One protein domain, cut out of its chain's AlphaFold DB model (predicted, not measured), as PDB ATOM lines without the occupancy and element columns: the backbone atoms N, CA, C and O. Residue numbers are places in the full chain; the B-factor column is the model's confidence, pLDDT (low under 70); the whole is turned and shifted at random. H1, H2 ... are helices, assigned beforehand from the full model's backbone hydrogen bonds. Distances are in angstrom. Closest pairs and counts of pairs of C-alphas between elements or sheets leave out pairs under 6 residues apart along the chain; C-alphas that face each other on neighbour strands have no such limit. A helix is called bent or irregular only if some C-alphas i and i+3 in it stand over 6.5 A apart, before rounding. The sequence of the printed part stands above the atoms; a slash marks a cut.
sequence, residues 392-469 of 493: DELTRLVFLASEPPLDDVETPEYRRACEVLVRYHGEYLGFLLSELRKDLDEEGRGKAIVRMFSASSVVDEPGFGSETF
ATOM      1  N   ASP A 392     -13.432  -6.686  41.957       86.00
ATOM      2  CA  ASP A 392     -13.813  -6.252  43.307       86.00
ATOM      3  C   ASP A 392     -12.669  -5.487  43.984       86.00
ATOM      4  O   ASP A 392     -12.876  -4.440  44.596       86.00
ATOM      5  N   GLU A 393     -11.440  -5.983  43.821       86.44
ATOM      6  CA  GLU A 393     -10.244  -5.331  44.355       86.44
ATOM      7  C   GLU A 393      -9.948  -4.031  43.607       86.44
ATOM      8  O   GLU A 393      -9.710  -3.006  44.235       86.44
ATOM      9  N   LEU A 394     -10.023  -4.031  42.273       87.38
ATOM     10  CA  LEU A 394      -9.856  -2.818  41.471       87.38
ATOM     11  C   LEU A 394     -10.871  -1.745  41.875       87.38
ATOM     12  O   LEU A 394     -10.497  -0.593  42.080       87.38
ATOM     13  N   THR A 395     -12.134  -2.137  42.042       89.06
ATOM     14  CA  THR A 395     -13.204  -1.254  42.516       89.06
ATOM     15  C   THR A 395     -12.835  -0.677  43.874       89.06
ATOM     16  O   THR A 395     -12.783   0.540  44.025       89.06
ATOM     17  N   ARG A 396     -12.473  -1.523  44.843       89.12
ATOM     18  CA  ARG A 396     -12.037  -1.080  46.170       89.12
ATOM     19  C   ARG A 396     -10.889  -0.069  46.106       89.12
ATOM     20  O   ARG A 396     -10.971   0.959  46.774       89.12
ATOM     21  N   LEU A 397      -9.841  -0.344  45.327       89.12
ATOM     22  CA  LEU A 397      -8.694   0.558  45.186       89.12
ATOM     23  C   LEU A 397      -9.111   1.898  44.584       89.12
ATOM     24  O   LEU A 397      -8.700   2.936  45.091       89.12
ATOM     25  N   VAL A 398      -9.942   1.884  43.536       90.06
ATOM     26  CA  VAL A 398     -10.438   3.112  42.905       90.06
ATOM     27  C   VAL A 398     -11.246   3.937  43.898       90.06
ATOM     28  O   VAL A 398     -10.981   5.129  44.018       90.06
ATOM     29  N   PHE A 399     -12.172   3.331  44.646       89.38
ATOM     30  CA  PHE A 399     -12.948   4.031  45.676       89.38
ATOM     31  C   PHE A 399     -12.047   4.636  46.755       89.38
ATOM     32  O   PHE A 399     -12.155   5.825  47.037       89.38
ATOM     33  N   LEU A 400     -11.108   3.850  47.286       88.25
ATOM     34  CA  LEU A 400     -10.181   4.307  48.317       88.25
ATOM     35  C   LEU A 400      -9.297   5.463  47.832       88.25
ATOM     36  O   LEU A 400      -9.146   6.452  48.531       88.25
ATOM     37  N   ALA A 401      -8.740   5.367  46.627       86.81
ATOM     38  CA  ALA A 401      -7.824   6.370  46.093       86.81
ATOM     39  C   ALA A 401      -8.530   7.650  45.598       86.81
ATOM     40  O   ALA A 401      -7.886   8.686  45.422       86.81
ATOM     41  N   SER A 402      -9.842   7.593  45.343       86.25
ATOM     42  CA  SER A 402     -10.631   8.744  44.877       86.25
ATOM     43  C   SER A 402     -11.290   9.544  46.002       86.25
ATOM     44  O   SER A 402     -11.719  10.672  45.758       86.25
ATOM     45  N   GLU A 403     -11.322   9.020  47.230       81.50
ATOM     46  CA  GLU A 403     -11.738   9.753  48.432       81.50
ATOM     47  C   GLU A 403     -10.512  10.070  49.293       81.50
ATOM     48  O   GLU A 403      -9.981   9.181  49.955       81.50
ATOM     49  N   PRO A 404     -10.014  11.319  49.285       67.00
ATOM     50  CA  PRO A 404      -8.877  11.676  50.122       67.00
ATOM     51  C   PRO A 404      -9.251  11.546  51.610       67.00
ATOM     52  O   PRO A 404     -10.389  11.853  51.984       67.00
ATOM     53  N   PRO A 405      -8.304  11.154  52.477       69.56
ATOM     54  CA  PRO A 405      -8.517  11.218  53.916       69.56
ATOM     55  C   PRO A 405      -8.835  12.658  54.355       69.56
ATOM     56  O   PRO A 405      -8.263  13.619  53.844       69.56
ATOM     57  N   LEU A 406      -9.780  12.801  55.291       68.19
ATOM     58  CA  LEU A 406     -10.361  14.089  55.711       68.19
ATOM     59  C   LEU A 406      -9.359  15.050  56.377       68.19
ATOM     60  O   LEU A 406      -9.587  16.257  56.350       68.19
ATOM     61  N   ASP A 407      -8.272  14.526  56.947       66.62
ATOM     62  CA  ASP A 407      -7.345  15.275  57.806       66.62
ATOM     63  C   ASP A 407      -5.997  15.596  57.123       66.62
ATOM     64  O   ASP A 407      -5.015  15.864  57.811       66.62
ATOM     65  N   ASP A 408      -5.915  15.521  55.786       59.09
ATOM     66  CA  ASP A 408      -4.675  15.649  54.984       59.09
ATOM     67  C   ASP A 408      -3.546  14.658  55.372       59.09
ATOM     68  O   ASP A 408      -2.438  14.717  54.839       59.09
ATOM     69  N   VAL A 409      -3.823  13.703  56.267       63.53
ATOM     70  CA  VAL A 409      -2.921  12.601  56.617       63.53
ATOM     71  C   VAL A 409      -3.205  11.430  55.686       63.53
ATOM     72  O   VAL A 409      -4.212  10.735  55.827       63.53
ATOM     73  N   GLU A 410      -2.314  11.206  54.724       72.00
ATOM     74  CA  GLU A 410      -2.361  10.029  53.859       72.00
ATOM     75  C   GLU A 410      -2.257   8.747  54.689       72.00
ATOM     76  O   GLU A 410      -1.266   8.528  55.388       72.00
ATOM     77  N   THR A 411      -3.266   7.877  54.596       76.56
ATOM     78  CA  THR A 411      -3.180   6.551  55.209       76.56
ATOM     79  C   THR A 411      -2.322   5.613  54.352       76.56
ATOM     80  O   THR A 411      -2.251   5.775  53.126       76.56
ATOM     81  N   PRO A 412      -1.711   4.583  54.954       71.81
ATOM     82  CA  PRO A 412      -0.961   3.550  54.233       71.81
ATOM     83  C   PRO A 412      -1.761   2.897  53.115       71.81
ATOM     84  O   PRO A 412      -1.267   2.670  52.009       71.81
ATOM     85  N   GLU A 413      -3.031   2.607  53.390       76.50
ATOM     86  CA  GLU A 413      -3.927   1.972  52.441       76.50
ATOM     87  C   GLU A 413      -4.260   2.908  51.278       76.50
ATOM     88  O   GLU A 413      -4.316   2.446  50.137       76.50
ATOM     89  N   TYR A 414      -4.436   4.208  51.547       82.94
ATOM     90  CA  TYR A 414      -4.641   5.228  50.519       82.94
ATOM     91  C   TYR A 414      -3.423   5.324  49.601       82.94
ATOM     92  O   TYR A 414      -3.547   5.133  48.391       82.94
ATOM     93  N   ARG A 415      -2.229   5.507  50.182       78.00
ATOM     94  CA  ARG A 415      -0.968   5.591  49.434       78.00
ATOM     95  C   ARG A 415      -0.754   4.349  48.576       78.00
ATOM     96  O   ARG A 415      -0.482   4.448  47.383       78.00
ATOM     97  N   ARG A 416      -0.968   3.163  49.150       77.62
ATOM     98  CA  ARG A 416      -0.871   1.890  48.428       77.62
ATOM     99  C   ARG A 416      -1.865   1.806  47.268       77.62
ATOM    100  O   ARG A 416      -1.508   1.296  46.205       77.62
ATOM    101  N   ALA A 417      -3.101   2.269  47.449       83.69
ATOM    102  CA  ALA A 417      -4.087   2.277  46.376       83.69
ATOM    103  C   ALA A 417      -3.680   3.218  45.238       83.69
ATOM    104  O   ALA A 417      -3.696   2.798  44.080       83.69
ATOM    105  N   CYS A 418      -3.226   4.430  45.564       84.19
ATOM    106  CA  CYS A 418      -2.667   5.374  44.599       84.19
ATOM    107  C   CYS A 418      -1.466   4.776  43.854       84.19
ATOM    108  O   CYS A 418      -1.444   4.789  42.628       84.19
ATOM    109  N   GLU A 419      -0.512   4.164  44.557       79.00
ATOM    110  CA  GLU A 419       0.664   3.534  43.948       79.00
ATOM    111  C   GLU A 419       0.306   2.413  42.970       79.00
ATOM    112  O   GLU A 419       0.863   2.353  41.874       79.00
ATOM    113  N   VAL A 420      -0.609   1.513  43.343       79.00
ATOM    114  CA  VAL A 420      -1.037   0.407  42.472       79.00
ATOM    115  C   VAL A 420      -1.751   0.950  41.236       79.00
ATOM    116  O   VAL A 420      -1.444   0.538  40.114       79.00
ATOM    117  N   LEU A 421      -2.677   1.891  41.426       82.50
ATOM    118  CA  LEU A 421      -3.451   2.479  40.339       82.50
ATOM    119  C   LEU A 421      -2.569   3.286  39.388       82.50
ATOM    120  O   LEU A 421      -2.640   3.066  38.185       82.50
ATOM    121  N   VAL A 422      -1.688   4.150  39.888       81.75
ATOM    122  CA  VAL A 422      -0.779   4.939  39.044       81.75
ATOM    123  C   VAL A 422       0.205   4.031  38.311       81.75
ATOM    124  O   VAL A 422       0.329   4.116  37.091       81.75
ATOM    125  N   ARG A 423       0.851   3.093  39.016       76.75
ATOM    126  CA  ARG A 423       1.877   2.217  38.426       76.75
ATOM    127  C   ARG A 423       1.340   1.324  37.313       76.75
ATOM    128  O   ARG A 423       2.020   1.139  36.308       76.75
ATOM    129  N   TYR A 424       0.172   0.711  37.507       75.94
ATOM    130  CA  TYR A 424      -0.348  -0.281  36.560       75.94
ATOM    131  C   TYR A 424      -1.443   0.277  35.647       75.94
ATOM    132  O   TYR A 424      -1.658  -0.261  34.562       75.94
ATOM    133  N   HIS A 425      -2.117   1.355  36.050       79.12
ATOM    134  CA  HIS A 425      -3.291   1.898  35.367       79.12
ATOM    135  C   HIS A 425      -3.246   3.420  35.162       79.12
ATOM    136  O   HIS A 425      -4.267   3.981  34.774       79.12
ATOM    137  N   GLY A 426      -2.098   4.083  35.364       77.81
ATOM    138  CA  GLY A 426      -1.935   5.540  35.239       77.81
ATOM    139  C   GLY A 426      -2.526   6.122  33.950       77.81
ATOM    140  O   GLY A 426      -3.320   7.057  33.996       77.81
ATOM    141  N   GLU A 427      -2.231   5.485  32.814       74.50
ATOM    142  CA  GLU A 427      -2.733   5.863  31.479       74.50
ATOM    143  C   GLU A 427      -4.265   5.754  31.332       74.50
ATOM    144  O   GLU A 427      -4.844   6.338  30.420       74.50
ATOM    145  N   TYR A 428      -4.935   5.018  32.225       77.00
ATOM    146  CA  TYR A 428      -6.366   4.711  32.160       77.00
ATOM    147  C   TYR A 428      -7.156   5.177  33.380       77.00
ATOM    148  O   TYR A 428      -8.342   4.860  33.484       77.00
ATOM    149  N   LEU A 429      -6.554   5.938  34.300       84.12
ATOM    150  CA  LEU A 429      -7.251   6.383  35.513       84.12
ATOM    151  C   LEU A 429      -8.529   7.162  35.193       84.12
ATOM    152  O   LEU A 429      -9.540   6.965  35.860       84.12
ATOM    153  N   GLY A 430      -8.520   7.977  34.134       83.75
ATOM    154  CA  GLY A 430      -9.712   8.699  33.680       83.75
ATOM    155  C   GLY A 430     -10.871   7.774  33.304       83.75
ATOM    156  O   GLY A 430     -12.002   8.013  33.728       83.75
ATOM    157  N   PHE A 431     -10.580   6.694  32.572       84.19
ATOM    158  CA  PHE A 431     -11.569   5.683  32.189       84.19
ATOM    159  C   PHE A 431     -12.034   4.850  33.393       84.19
ATOM    160  O   PHE A 431     -13.227   4.630  33.587       84.19
ATOM    161  N   LEU A 432     -11.108   4.417  34.251       86.00
ATOM    162  CA  LEU A 432     -11.460   3.662  35.455       86.00
ATOM    163  C   LEU A 432     -12.378   4.468  36.376       86.00
ATOM    164  O   LEU A 432     -13.363   3.935  36.885       86.00
ATOM    165  N   LEU A 433     -12.088   5.757  36.556       87.25
ATOM    166  CA  LEU A 433     -12.927   6.644  37.347       87.25
ATOM    167  C   LEU A 433     -14.287   6.892  36.690       87.25
ATOM    168  O   LEU A 433     -15.283   6.926  37.402       87.25
ATOM    169  N   SER A 434     -14.373   7.018  35.360       87.12
ATOM    170  CA  SER A 434     -15.678   7.174  34.701       87.12
ATOM    171  C   SER A 434     -16.571   5.943  34.852       87.12
ATOM    172  O   SER A 434     -17.779   6.082  35.028       87.12
ATOM    173  N   GLU A 435     -15.986   4.747  34.807       86.19
ATOM    174  CA  GLU A 435     -16.746   3.500  34.915       86.19
ATOM    175  C   GLU A 435     -17.129   3.159  36.359       86.19
ATOM    176  O   GLU A 435     -18.267   2.755  36.618       86.19
ATOM    177  N   LEU A 436     -16.202   3.336  37.307       86.88
ATOM    178  CA  LEU A 436     -16.351   2.865  38.689       86.88
ATOM    179  C   LEU A 436     -16.790   3.963  39.678       86.88
ATOM    180  O   LEU A 436     -17.331   3.633  40.731       86.88
ATOM    181  N   ARG A 437     -16.621   5.251  39.341       87.75
ATOM    182  CA  ARG A 437     -17.018   6.425  40.147       87.75
ATOM    183  C   ARG A 437     -17.918   7.373  39.353       87.75
ATOM    184  O   ARG A 437     -17.587   8.527  39.095       87.75
ATOM    185  N   LYS A 438     -19.099   6.874  38.976       85.88
ATOM    186  CA  LYS A 438     -20.106   7.620  38.189       85.88
ATOM    187  C   LYS A 438     -20.658   8.861  38.897       85.88
ATOM    188  O   LYS A 438     -21.297   9.692  38.263       85.88
ATOM    189  N   ASP A 439     -20.451   8.952  40.205       88.69
ATOM    190  CA  ASP A 439     -20.796  10.092  41.046       88.69
ATOM    191  C   ASP A 439     -19.807  11.264  40.915       88.69
ATOM    192  O   ASP A 439     -20.171  12.393  41.240       88.69
ATOM    193  N   LEU A 440     -18.586  11.026  40.418       86.12
ATOM    194  CA  LEU A 440     -17.609  12.082  40.153       86.12
ATOM    195  C   LEU A 440     -17.852  12.715  38.779       86.12
ATOM    196  O   LEU A 440     -17.831  12.049  37.740       86.12
ATOM    197  N   ASP A 441     -18.004  14.036  38.762       89.44
ATOM    198  CA  ASP A 441     -17.997  14.815  37.529       89.44
ATOM    199  C   ASP A 441     -16.588  14.876  36.900       89.44
ATOM    200  O   ASP A 441     -15.627  14.265  37.370       89.44
ATOM    201  N   GLU A 442     -16.454  15.534  35.748       85.94
ATOM    202  CA  GLU A 442     -15.172  15.621  35.032       85.94
ATOM    203  C   GLU A 442     -14.083  16.341  35.846       85.94
ATOM    204  O   GLU A 442     -12.940  15.880  35.900       85.94
ATOM    205  N   GLU A 443     -14.443  17.414  36.555       87.06
ATOM    206  CA  GLU A 443     -13.520  18.166  37.409       87.06
ATOM    207  C   GLU A 443     -13.070  17.340  38.627       87.06
ATOM    208  O   GLU A 443     -11.881  17.302  38.960       87.06
ATOM    209  N   GLY A 444     -14.002  16.637  39.275       84.56
ATOM    210  CA  GLY A 444     -13.734  15.739  40.393       84.56
ATOM    211  C   GLY A 444     -12.808  14.591  40.002       84.56
ATOM    212  O   GLY A 444     -11.860  14.289  40.732       84.56
ATOM    213  N   ARG A 445     -13.007  14.009  38.813       89.00
ATOM    214  CA  ARG A 445     -12.104  12.990  38.256       89.00
ATOM    215  C   ARG A 445     -10.703  13.545  38.017       89.00
ATOM    216  O   ARG A 445      -9.735  12.925  38.450       89.00
ATOM    217  N   GLY A 446     -10.584  14.728  37.410       83.69
ATOM    218  CA  GLY A 446      -9.289  15.385  37.199       83.69
ATOM    219  C   GLY A 446      -8.524  15.621  38.507       83.69
ATOM    220  O   GLY A 446      -7.345  15.278  38.610       83.69
ATOM    221  N   LYS A 447      -9.205  16.121  39.546       85.19
ATOM    222  CA  LYS A 447      -8.607  16.324  40.880       85.19
ATOM    223  C   LYS A 447      -8.170  15.014  41.533       85.19
ATOM    224  O   LYS A 447      -7.106  14.979  42.149       85.19
ATOM    225  N   ALA A 448      -8.969  13.954  41.409       85.62
ATOM    226  CA  ALA A 448      -8.626  12.639  41.944       85.62
ATOM    227  C   ALA A 448      -7.361  12.079  41.279       85.62
ATOM    228  O   ALA A 448      -6.461  11.636  41.982       85.62
ATOM    229  N   ILE A 449      -7.250  12.178  39.949       85.31
ATOM    230  CA  ILE A 449      -6.064  11.727  39.205       85.31
ATOM    231  C   ILE A 449      -4.814  12.459  39.691       85.31
ATOM    232  O   ILE A 449      -3.862  11.808  40.110       85.31
ATOM    233  N   VAL A 450      -4.827  13.797  39.699       82.25
ATOM    234  CA  VAL A 450      -3.669  14.597  40.138       82.25
ATOM    235  C   VAL A 450      -3.225  14.197  41.545       82.25
ATOM    236  O   VAL A 450      -2.036  14.034  41.792       82.25
ATOM    237  N   ARG A 451      -4.173  13.971  42.460       82.56
ATOM    238  CA  ARG A 451      -3.866  13.520  43.822       82.56
ATOM    239  C   ARG A 451      -3.275  12.121  43.867       82.56
ATOM    240  O   ARG A 451      -2.307  11.922  44.586       82.56
ATOM    241  N   MET A 452      -3.817  11.175  43.101       85.56
ATOM    242  CA  MET A 452      -3.259   9.824  43.030       85.56
ATOM    243  C   MET A 452      -1.808   9.846  42.558       85.56
ATOM    244  O   MET A 452      -0.985   9.152  43.143       85.56
ATOM    245  N   PHE A 453      -1.489  10.656  41.543       80.50
ATOM    246  CA  PHE A 453      -0.112  10.841  41.086       80.50
ATOM    247  C   PHE A 453       0.766  11.444  42.188       80.50
ATOM    248  O   PHE A 453       1.799  10.860  42.504       80.50
ATOM    249  N   SER A 454       0.323  12.527  42.837       79.00
ATOM    250  CA  SER A 454       1.063  13.171  43.934       79.00
ATOM    251  C   SER A 454       1.301  12.263  45.143       79.00
ATOM    252  O   SER A 454       2.367  12.326  45.747       79.00
ATOM    253  N   ALA A 455       0.322  11.430  45.496       76.25
ATOM    254  CA  ALA A 455       0.404  10.483  46.606       76.25
ATOM    255  C   ALA A 455       1.175   9.205  46.234       76.25
ATOM    256  O   ALA A 455       1.505   8.395  47.098       76.25
ATOM    257  N   SER A 456       1.445   8.974  44.946       68.44
ATOM    258  CA  SER A 456       2.212   7.815  44.502       68.44
ATOM    259  C   SER A 456       3.713   8.095  44.560       68.44
ATOM    260  O   SER A 456       4.185   9.155  44.166       68.44
ATOM    261  N   SER A 457       4.500   7.097  44.959       61.84
ATOM    262  CA  SER A 457       5.968   7.134  44.871       61.84
ATOM    263  C   SER A 457       6.509   6.918  43.441       61.84
ATOM    264  O   SER A 457       7.696   6.640  43.250       61.84
ATOM    265  N   VAL A 458       5.650   6.989  42.416       54.28
ATOM    266  CA  VAL A 458       6.035   6.804  41.012       54.28
ATOM    267  C   VAL A 458       6.568   8.137  40.491       54.28
ATOM    268  O   VAL A 458       5.806   9.057  40.227       54.28
ATOM    269  N   VAL A 459       7.893   8.255  40.390       43.72
ATOM    270  CA  VAL A 459       8.557   9.478  39.918       43.72
ATOM    271  C   VAL A 459       8.240   9.708  38.437       43.72
ATOM    272  O   VAL A 459       8.533   8.848  37.603       43.72
ATOM    273  N   ASP A 460       7.694  10.881  38.112       38.28
ATOM    274  CA  ASP A 460       7.610  11.411  36.748       38.28
ATOM    275  C   ASP A 460       9.024  11.742  36.232       38.28
ATOM    276  O   ASP A 460       9.479  12.885  36.288       38.28
ATOM    277  N   GLU A 461       9.752  10.744  35.723       29.66
ATOM    278  CA  GLU A 461      10.887  10.993  34.830       29.66
ATOM    279  C   GLU A 461      10.482  10.730  33.371       29.66
ATOM    280  O   GLU A 461      10.120   9.599  33.017       29.66
ATOM    281  N   PRO A 462      10.583  11.731  32.473       25.95
ATOM    282  CA  PRO A 462      10.460  11.517  31.039       25.95
ATOM    283  C   PRO A 462      11.719  10.785  30.556       25.95
ATOM    284  O   PRO A 462      12.698  11.389  30.124       25.95
ATOM    285  N   GLY A 463      11.717   9.461  30.702       28.05
ATOM    286  CA  GLY A 463      12.915   8.657  30.487       28.05
ATOM    287  C   GLY A 463      12.817   7.235  31.024       28.05
ATOM    288  O   GLY A 463      13.644   6.831  31.825       28.05
ATOM    289  N   PHE A 464      11.819   6.472  30.569       37.72
ATOM    290  CA  PHE A 464      11.861   5.008  30.416       37.72
ATOM    291  C   PHE A 464      12.720   4.210  31.422       37.72
ATOM    292  O   PHE A 464      13.874   3.867  31.161       37.72
ATOM    293  N   GLY A 465      12.090   3.784  32.522       30.73
ATOM    294  CA  GLY A 465      12.674   2.828  33.473       30.73
ATOM    295  C   GLY A 465      11.676   2.027  34.320       30.73
ATOM    296  O   GLY A 465      12.073   1.061  34.967       30.73
ATOM    297  N   SER A 466      10.379   2.353  34.293       39.53
ATOM    298  CA  SER A 466       9.337   1.662  35.062       39.53
ATOM    299  C   SER A 466       8.291   1.048  34.132       39.53
ATOM    300  O   SER A 466       7.535   1.758  33.491       39.53
ATOM    301  N   GLU A 467       8.295  -0.281  34.033       50.97
ATOM    302  CA  GLU A 467       7.212  -1.148  33.528       50.97
ATOM    303  C   GLU A 467       6.139  -0.519  32.607       50.97
ATOM    304  O   GLU A 467       4.963  -0.512  32.947       50.97
ATOM    305  N   THR A 468       6.501  -0.053  31.410       59.41
ATOM    306  CA  THR A 468       5.501   0.328  30.397       59.41
ATOM    307  C   THR A 468       4.795  -0.927  29.881       59.41
ATOM    308  O   THR A 468       5.466  -1.872  29.445       59.41
ATOM    309  N   PHE A 469       3.465  -0.957  29.952       71.69
ATOM    310  CA  PHE A 469       2.652  -2.088  29.502       71.69
ATOM    311  C   PHE A 469       2.098  -1.841  28.101       71.69
ATOM    312  O   PHE A 469       1.657  -0.739  27.791       71.69
TER     313      PHE A 469
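This is residues 392 to 469 of the 493 residues of an uncharacterized protein of Pyxidicoccus fallax (UniProt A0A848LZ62). A small knot of crossed helices: the long helix H2 is folded into a V of two arms, H1 crosses its first arm H2a, and H3 bridges the two arms, packing on H2a near one of its own ends and on H2b with residues 445 to 449. After H3 a tail with no named element, residues 456 to 469, leaves this helical body, and its residues 460 to 465 stick out. The printed part has 78 residues with three named helices, in the order H1, H2, H3, and no named strand; the class is all helix, with 50 of the 78 residues in the helices. The whole is compact, with a radius of gyration of the C-alphas of 12.1 A, and spans 35 by 27 by 25 A along its three main axes.

H1 is residues 392 to 402, 15.4 A from first to last C-alpha, and begins at C-alpha 392 at (-13.813, -6.252, 43.307). H2 is residues 412 to 436; by its hydrogen bonds it was assigned as one helix, but it is bent, for C-alphas 424 and 427 are 8.3 A apart, where about 5 A is found in a regular helix. Its arm H2a is residues 412 to 424, 18.1 A long, beginning at C-alpha 412 at (-0.961, 3.550, 54.233). Its arm H2b is residues 427 to 436, 15.7 A long; residues 425 and 426 belong to neither arm. H2b is itself irregular, with C-alphas 427 and 430 at 7.8 A. H3 is residues 442 to 455, 20.1 A long, and ends at C-alpha 455 at (0.404, 10.483, 46.606).

H1 touches H2a, with 12 pairs of C-alphas within 8 A; the closest C-alphas are those of Leu 397 and Ala 417, 5.1 A apart. Their lines are about perpendicular at 72 degrees, only just beyond steep. H1 also touches H2b, where the closest C-alphas, of Thr 395 and Leu 436, are 6.4 A apart, and these lines are about perpendicular at 78 degrees. The two arms of H2 run opposite ways at a steep tilt of 61 degrees and are close but not clearly touching, the C-alphas of Leu 421 and Leu 429 being the closest at 7.3 A. H3 touches H2a with its residues 452 to 455 alone; the closest C-alphas, of Cys 418 and Met 452, are 4.8 A apart, and the lines are about perpendicular at 77 degrees. H3 touches H2b with residues 445 to 449 alone, closest at the C-alphas of Leu 433 and Arg 445, 6.5 A, and the two run opposite ways at a steep tilt of 53 degrees. H3 touches H1 with residues 448 to 452 alone; the closest C-alphas, of Ser 402 and Ala 448, are 5.3 A apart, and the lines are about perpendicular at 88 degrees. The packing is mostly crossed: of these five touching pairs, 0 are at a shallow tilt. In H1, H2a and H3 every O i to N i+4 pair is within hydrogen-bond range, and in H2b 5 of 6 are.

The two C-alphas farthest apart are those of Asp 439 and Gly 463, at 35.4 A, and the first and last printed C-alphas, of Asp 392 and Phe 469, are 21.9 A apart. The printed part has no cut. The link from H1 to H2 is short, with 9 residues, and the link from H2 to H3 is tight, with 5. The C-alphas of residues 456 to 469 lie 8 to 21 A from the mean of all C-alphas, and residues 460 to 465 stand free. The mean pLDDT of the printed part is 75.2, and the model's confidence is low, under 70, in 19 residues, namely 404 to 409 and 456 to 468.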